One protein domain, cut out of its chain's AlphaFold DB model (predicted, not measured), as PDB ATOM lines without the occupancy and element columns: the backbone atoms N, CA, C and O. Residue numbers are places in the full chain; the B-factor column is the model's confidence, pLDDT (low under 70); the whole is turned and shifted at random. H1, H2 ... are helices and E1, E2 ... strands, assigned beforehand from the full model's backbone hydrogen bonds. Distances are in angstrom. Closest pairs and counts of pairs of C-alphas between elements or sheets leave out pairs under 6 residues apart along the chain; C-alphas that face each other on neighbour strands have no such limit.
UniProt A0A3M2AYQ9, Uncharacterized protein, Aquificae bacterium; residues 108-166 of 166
ATOM      1  N   VAL A 108      17.643  -5.255 126.774       90.69
ATOM      2  CA  VAL A 108      16.367  -5.982 126.792       90.69
ATOM      3  C   VAL A 108      15.204  -5.014 126.715       90.69
ATOM      4  O   VAL A 108      15.134  -4.048 127.468       90.69
ATOM      5  N   VAL A 109      14.251  -5.313 125.848       89.44
ATOM      6  CA  VAL A 109      12.966  -4.625 125.767       89.44
ATOM      7  C   VAL A 109      11.895  -5.583 126.261       89.44
ATOM      8  O   VAL A 109      11.786  -6.713 125.787       89.44
ATOM      9  N   LYS A 110      11.106  -5.131 127.232       87.06
ATOM     10  CA  LYS A 110       9.905  -5.823 127.686       87.06
ATOM     11  C   LYS A 110       8.705  -5.259 126.947       87.06
ATOM     12  O   LYS A 110       8.251  -4.145 127.226       87.06
ATOM     13  N   ASP A 111       8.214  -6.064 126.026       82.31
ATOM     14  CA  ASP A 111       6.923  -5.902 125.381       82.31
ATOM     15  C   ASP A 111       5.808  -6.438 126.305       82.31
ATOM     16  O   ASP A 111       6.076  -7.103 127.314       82.31
ATOM     17  N   SER A 112       4.546  -6.149 125.991       71.06
ATOM     18  CA  SER A 112       3.379  -6.561 126.781       71.06
ATOM     19  C   SER A 112       3.293  -8.074 127.010       71.06
ATOM     20  O   SER A 112       2.728  -8.498 128.019       71.06
ATOM     21  N   LYS A 113       3.867  -8.884 126.109       73.62
ATOM     22  CA  LYS A 113       3.814 -10.357 126.161       73.62
ATOM     23  C   LYS A 113       5.181 -11.041 126.181       73.62
ATOM     24  O   LYS A 113       5.262 -12.197 126.583       73.62
ATOM     25  N   SER A 114       6.248 -10.368 125.749       81.94
ATOM     26  CA  SER A 114       7.539 -11.018 125.505       81.94
ATOM     27  C   SER A 114       8.742 -10.153 125.893       81.94
ATOM     28  O   SER A 114       8.631  -8.952 126.142       81.94
ATOM     29  N   LEU A 115       9.907 -10.798 125.990       87.25
ATOM     30  CA  LEU A 115      11.195 -10.142 126.189       87.25
ATOM     31  C   LEU A 115      11.995 -10.239 124.893       87.25
ATOM     32  O   LEU A 115      12.277 -11.340 124.421       87.25
ATOM     33  N   LEU A 116      12.373  -9.089 124.346       88.56
ATOM     34  CA  LEU A 116      13.230  -8.978 123.174       88.56
ATOM     35  C   LEU A 116      14.631  -8.591 123.626       88.56
ATOM     36  O   LEU A 116      14.805  -7.631 124.375       88.56
ATOM     37  N   TYR A 117      15.629  -9.334 123.167       89.50
ATOM     38  CA  TYR A 117      17.023  -9.125 123.537       89.50
ATOM     39  C   TYR A 117      17.784  -8.530 122.356       89.50
ATOM     40  O   TYR A 117      17.591  -8.946 121.214       89.50
ATOM     41  N   PHE A 118      18.675  -7.587 122.633       90.00
ATOM     42  CA  PHE A 118      19.484  -6.898 121.635       90.00
ATOM     43  C   PHE A 118      20.952  -6.973 122.021       90.00
ATOM     44  O   PHE A 118      21.304  -6.869 123.195       90.00
ATOM     45  N   ASP A 119      21.795  -7.152 121.012       88.81
ATOM     46  CA  ASP A 119      23.242  -7.256 121.190       88.81
ATOM     47  C   ASP A 119      23.875  -5.914 121.589       88.81
ATOM     48  O   ASP A 119      24.830  -5.870 122.352       88.81
ATOM     49  N   SER A 120      23.298  -4.799 121.132       88.94
ATOM     50  CA  SER A 120      23.794  -3.460 121.444       88.94
ATOM     51  C   SER A 120      22.658  -2.463 121.672       88.94
ATOM     52  O   SER A 120      21.494  -2.711 121.322       88.94
ATOM     53  N   LYS A 121      23.012  -1.315 122.256       89.50
ATOM     54  CA  LYS A 121      22.085  -0.204 122.488       89.50
ATOM     55  C   LYS A 121      21.569   0.360 121.165       89.50
ATOM     56  O   LYS A 121      20.378   0.625 121.044       89.50
ATOM     57  N   GLU A 122      22.432   0.479 120.164       89.56
ATOM     58  CA  GLU A 122      22.097   1.022 118.845       89.56
ATOM     59  C   GLU A 122      21.048   0.149 118.150       89.56
ATOM     60  O   GLU A 122      20.084   0.665 117.590       89.56
ATOM     61  N   HIS A 123      21.180  -1.179 118.243       89.50
ATOM     62  CA  HIS A 123      20.180  -2.107 117.713       89.50
ATOM     63  C   HIS A 123      18.843  -1.988 118.447       89.50
ATOM     64  O   HIS A 123      17.788  -2.001 117.814       89.50
ATOM     65  N   MET A 124      18.870  -1.848 119.773       91.00
ATOM     66  CA  MET A 124      17.654  -1.609 120.547       91.00
ATOM     67  C   MET A 124      16.972  -0.307 120.104       91.00
ATOM     68  O   MET A 124      15.776  -0.302 119.840       91.00
ATOM     69  N   GLU A 125      17.719   0.789 119.977       89.88
ATOM     70  CA  GLU A 125      17.178   2.085 119.558       89.88
ATOM     71  C   GLU A 125      16.660   2.075 118.118       89.88
ATOM     72  O   GLU A 125      15.602   2.646 117.851       89.88
ATOM     73  N   ALA A 126      17.351   1.395 117.200       88.12
ATOM     74  CA  ALA A 126      16.884   1.202 115.830       88.12
ATOM     75  C   ALA A 126      15.537   0.465 115.796       88.12
ATOM     76  O   ALA A 126      14.626   0.880 115.080       88.12
ATOM     77  N   PHE A 127      15.382  -0.575 116.621       88.38
ATOM     78  CA  PHE A 127      14.111  -1.280 116.770       88.38
ATOM     79  C   PHE A 127      13.024  -0.396 117.389       88.38
ATOM     80  O   PHE A 127      11.891  -0.422 116.929       88.38
ATOM     81  N   LEU A 128      13.344   0.410 118.407       87.38
ATOM     82  CA  LEU A 128      12.374   1.303 119.057       87.38
ATOM     83  C   LEU A 128      11.877   2.431 118.139       87.38
ATOM     84  O   LEU A 128      10.766   2.920 118.340       87.38
ATOM     85  N   LYS A 129      12.684   2.852 117.155       87.50
ATOM     86  CA  LYS A 129      12.310   3.873 116.162       87.50
ATOM     87  C   LYS A 129      11.284   3.359 115.158       87.50
ATOM     88  O   LYS A 129      10.334   4.076 114.863       87.50
ATOM     89  N   ASP A 130      11.468   2.138 114.662       84.06
ATOM     90  CA  ASP A 130      10.528   1.504 113.735       84.06
ATOM     91  C   ASP A 130      10.384  -0.003 114.016       84.06
ATOM     92  O   ASP A 130      10.987  -0.835 113.333       84.06
ATOM     93  N   PRO A 131       9.577  -0.391 115.022       81.81
ATOM     94  CA  PRO A 131       9.380  -1.798 115.368       81.81
ATOM     95  C   PRO A 131       8.710  -2.606 114.247       81.81
ATOM     96  O   PRO A 131       8.894  -3.823 114.160       81.81
ATOM     97  N   LEU A 132       7.911  -1.946 113.398       79.00
ATOM     98  CA  LEU A 132       7.121  -2.597 112.353       79.00
ATOM     99  C   LEU A 132       8.000  -3.079 111.198       79.00
ATOM    100  O   LEU A 132       7.747  -4.168 110.683       79.00
ATOM    101  N   ALA A 133       9.070  -2.351 110.865       79.88
ATOM    102  CA  ALA A 133      10.052  -2.788 109.872       79.88
ATOM    103  C   ALA A 133      10.676  -4.156 110.206       79.88
ATOM    104  O   ALA A 133      10.964  -4.950 109.312       79.88
ATOM    105  N   TYR A 134      10.840  -4.470 111.494       74.81
ATOM    106  CA  TYR A 134      11.463  -5.719 111.946       74.81
ATOM    107  C   TYR A 134      10.449  -6.831 112.259       74.81
ATOM    108  O   TYR A 134      10.831  -8.005 112.328       74.81
ATOM    109  N   LYS A 135       9.156  -6.487 112.390       64.94
ATOM    110  CA  LYS A 135       8.042  -7.407 112.698       64.94
ATOM    111  C   LYS A 135       7.819  -8.472 111.618       64.94
ATOM    112  O   LYS A 135       7.346  -9.559 111.923       64.94
ATOM    113  N   VAL A 136       8.187  -8.176 110.373       54.94
ATOM    114  CA  VAL A 136       7.948  -9.043 109.203       54.94
ATOM    115  C   VAL A 136       8.870 -10.272 109.180       54.94
ATOM    116  O   VAL A 136       8.584 -11.247 108.495       54.94
ATOM    117  N   SER A 137       9.976 -10.254 109.931       54.03
ATOM    118  CA  SER A 137      11.056 -11.233 109.742       54.03
ATOM    119  C   SER A 137      11.061 -12.412 110.718       54.03
ATOM    120  O   SER A 137      11.673 -13.436 110.415       54.03
ATOM    121  N   LYS A 138      10.445 -12.289 111.899       55.34
ATOM    122  CA  LYS A 138      10.507 -13.271 112.999       55.34
ATOM    123  C   LYS A 138       9.280 -13.069 113.878       55.34
ATOM    124  O   LYS A 138       8.835 -11.932 113.963       55.34
ATOM    125  N   ASP A 139       8.776 -14.119 114.527       55.50
ATOM    126  CA  ASP A 139       7.581 -14.188 115.396       55.50
ATOM    127  C   ASP A 139       7.528 -13.155 116.553       55.50
ATOM    128  O   ASP A 139       7.471 -13.490 117.737       55.50
ATOM    129  N   ILE A 140       7.567 -11.865 116.232       61.41
ATOM    130  CA  ILE A 140       7.587 -10.752 117.168       61.41
ATOM    131  C   ILE A 140       6.155 -10.245 117.262       61.41
ATOM    132  O   ILE A 140       5.684  -9.437 116.456       61.41
ATOM    133  N   ASN A 141       5.446 -10.720 118.279       61.25
ATOM    134  CA  ASN A 141       4.115 -10.229 118.610       61.25
ATOM    135  C   ASN A 141       4.208  -8.898 119.373       61.25
ATOM    136  O   ASN A 141       3.893  -8.854 120.556       61.25
ATOM    137  N   TYR A 142       4.696  -7.852 118.692       67.62
ATOM    138  CA  TYR A 142       4.876  -6.514 119.258       67.62
ATOM    139  C   TYR A 142       3.525  -5.864 119.572       67.62
ATOM    140  O   TYR A 142       2.743  -5.597 118.652       67.62
ATOM    141  N   ASP A 143       3.295  -5.588 120.856       68.31
ATOM    142  CA  ASP A 143       2.047  -5.060 121.430       68.31
ATOM    143  C   ASP A 143       2.336  -3.859 122.367       68.31
ATOM    144  O   ASP A 143       1.588  -3.552 123.298       68.31
ATOM    145  N   GLY A 144       3.472  -3.188 122.136       74.75
ATOM    146  CA  GLY A 144       3.909  -1.973 122.827       74.75
ATOM    147  C   GLY A 144       4.983  -2.187 123.901       74.75
ATOM    148  O   GLY A 144       4.911  -3.077 124.749       74.75
ATOM    149  N   VAL A 145       5.988  -1.304 123.908       82.12
ATOM    150  CA  VAL A 145       7.077  -1.343 124.895       82.12
ATOM    151  C   VAL A 145       6.625  -0.811 126.246       82.12
ATOM    152  O   VAL A 145       6.195   0.334 126.361       82.12
ATOM    153  N   ARG A 146       6.808  -1.621 127.292       84.69
ATOM    154  CA  ARG A 146       6.566  -1.212 128.683       84.69
ATOM    155  C   ARG A 146       7.847  -0.766 129.370       84.69
ATOM    156  O   ARG A 146       7.910   0.320 129.936       84.69
ATOM    157  N   LYS A 147       8.883  -1.607 129.312       87.19
ATOM    158  CA  LYS A 147      10.160  -1.363 129.996       87.19
ATOM    159  C   LYS A 147      11.334  -1.655 129.088       87.19
ATOM    160  O   LYS A 147      11.261  -2.531 128.230       87.19
ATOM    161  N   VAL A 148      12.434  -0.969 129.337       89.62
ATOM    162  CA  VAL A 148      13.710  -1.183 128.662       89.62
ATOM    163  C   VAL A 148      14.810  -1.385 129.694       89.62
ATOM    164  O   VAL A 148      14.752  -0.866 130.806       89.62
ATOM    165  N   CYS A 149      15.817  -2.162 129.339       89.38
ATOM    166  CA  CYS A 149      17.020  -2.367 130.121       89.38
ATOM    167  C   CYS A 149      18.201  -2.188 129.170       89.38
ATOM    168  O   CYS A 149      18.456  -3.052 128.338       89.38
ATOM    169  N   VAL A 150      18.874  -1.041 129.259       84.50
ATOM    170  CA  VAL A 150      20.044  -0.711 128.420       84.50
ATOM    171  C   VAL A 150      21.295  -1.433 128.915       84.50
ATOM    172  O   VAL A 150      22.177  -1.789 128.147       84.50
ATOM    173  N   ASP A 151      21.371  -1.642 130.224       79.56
ATOM    174  CA  ASP A 151      22.464  -2.350 130.866       79.56
ATOM    175  C   ASP A 151      21.894  -3.197 132.000       79.56
ATOM    176  O   ASP A 151      21.154  -2.706 132.865       79.56
ATOM    177  N   LYS A 152      22.286  -4.473 132.015       71.81
ATOM    178  CA  LYS A 152      21.972  -5.428 133.075       71.81
ATOM    179  C   LYS A 152      22.335  -4.888 134.463       71.81
ATOM    180  O   LYS A 152      21.656  -5.234 135.422       71.81
ATOM    181  N   SER A 153      23.353  -4.031 134.587       74.25
ATOM    182  CA  SER A 153      23.750  -3.428 135.870       74.25
ATOM    183  C   SER A 153      22.708  -2.443 136.429       74.25
ATOM    184  O   SER A 153      22.515  -2.358 137.647       74.25
ATOM    185  N   ARG A 154      21.986  -1.738 135.547       77.94
ATOM    186  CA  ARG A 154      21.017  -0.688 135.905       77.94
ATOM    187  C   ARG A 154      19.614  -1.238 136.159       77.94
ATOM    188  O   ARG A 154      18.891  -0.689 136.988       77.94
ATOM    189  N   GLY A 155      19.259  -2.354 135.518       83.94
ATOM    190  CA  GLY A 155      17.938  -2.977 135.635       83.94
ATOM    191  C   GLY A 155      16.882  -2.317 134.745       83.94
ATOM    192  O   GLY A 155      17.213  -1.657 133.759       83.94
ATOM    193  N   TRP A 156      15.607  -2.548 135.056       88.56
ATOM    194  CA  TRP A 156      14.482  -2.042 134.264       88.56
ATOM    195  C   TRP A 156      14.252  -0.534 134.423       88.56
ATOM    196  O   TRP A 156      14.214  -0.015 135.536       88.56
ATOM    197  N   ILE A 157      13.994   0.137 133.302       87.88
ATOM    198  CA  ILE A 157      13.570   1.536 133.194       87.88
ATOM    199  C   ILE A 157      12.220   1.550 132.467       87.88
ATOM    200  O   ILE A 157      12.069   0.874 131.448       87.88
ATOM    201  N   GLU A 158      11.227   2.288 132.970       87.44
ATOM    202  CA  GLU A 158       9.961   2.445 132.236       87.44
ATOM    203  C   GLU A 158      10.202   3.219 130.937       87.44
ATOM    204  O   GLU A 158      10.950   4.203 130.905       87.44
ATOM    205  N   PHE A 159       9.548   2.788 129.863       85.00
ATOM    206  CA  PHE A 159       9.776   3.344 128.532       85.00
ATOM    207  C   PHE A 159       9.467   4.845 128.442       85.00
ATOM    208  O   PHE A 159      10.176   5.583 127.760       85.00
ATOM    209  N   GLU A 160       8.468   5.326 129.184       83.38
ATOM    210  CA  GLU A 160       8.121   6.750 129.233       83.38
ATOM    211  C   GLU A 160       9.253   7.623 129.784       83.38
ATOM    212  O   GLU A 160       9.489   8.719 129.275       83.38
ATOM    213  N   TYR A 161       9.973   7.144 130.804       83.62
ATOM    214  CA  TYR A 161      11.135   7.854 131.342       83.62
ATOM    215  C   TYR A 161      12.323   7.764 130.394       83.62
ATOM    216  O   TYR A 161      13.015   8.760 130.200       83.62
ATOM    217  N   TYR A 162      12.527   6.600 129.770       84.38
ATOM    218  CA  TYR A 162      13.573   6.428 128.767       84.38
ATOM    219  C   TYR A 162      13.414   7.428 127.617       84.38
ATOM    220  O   TYR A 162      14.364   8.120 127.279       84.38
ATOM    221  N   LYS A 163      12.196   7.579 127.082       81.12
ATOM    222  CA  LYS A 163      11.902   8.493 125.968       81.12
ATOM    223  C   LYS A 163      12.059   9.978 126.326       81.12
ATOM    224  O   LYS A 163      12.282  10.785 125.438       81.12
ATOM    225  N   LYS A 164      11.909  10.354 127.600       77.25
ATOM    226  CA  LYS A 164      12.075  11.746 128.061       77.25
ATOM    227  C   LYS A 164      13.539  12.141 128.282       77.25
ATOM    228  O   LYS A 164      13.824  13.332 128.343       77.25
ATOM    229  N   GLY A 165      14.428  11.164 128.471       64.44
ATOM    230  CA  GLY A 165      15.854  11.381 128.733       64.44
ATOM    231  C   GLY A 165      16.793  10.912 127.617       64.44
ATOM    232  O   GLY A 165      18.005  11.014 127.796       64.44
ATOM    233  N   ALA A 166      16.250  10.368 126.527       56.34
ATOM    234  CA  ALA A 166      16.955  10.008 125.296       56.34
ATOM    235  C   ALA A 166      16.732  11.091 124.238       56.34
ATOM    236  O   ALA A 166      17.692  11.355 123.483       56.34
TER     237      ALA A 166
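This is residues 108 to 166 of the 166 residues of an uncharacterized protein of Aquificae bacterium (UniProt A0A3M2AYQ9). A small antiparallel sheet, E2 E1 E3, has H1 over one face and H3 beside E3; H2 lies off it. The 59 printed residues include, in order, E1 E2 H1 H2 E3 H3, a mixed class. It is compact, radius of gyration of the C-alphas 10.9 A, spanning 30 by 21 by 20 A.

Find C-alpha 108 at (16.367, -5.982, 126.792); E1 runs from there to 111, E2 from 115 to 118. H1 is 121 to 129, 12.3 A; H2 131 to 135; E3 145 to 149. H3, 159 to 165, ends at (15.854, 11.381, 128.733).

See N 109 of E1 2.8 A from O 116 of E2, its hairpin partner; N 110 is 2.8 A from O 147 of E3. E2, H1 H2, E3 form a split strand-helix-strand unit, right-handed crossover, E1 between the strands. H1 is on the sheet, along E1; H3, on the same face, has closest C-alphas Lys 147 and Phe 159, 4.9 A. Every helix O i to N i+4 pair is within hydrogen-bond range.

The printed part has no cut; pLDDT is under 70 at 135 to 143 and 165 to 166.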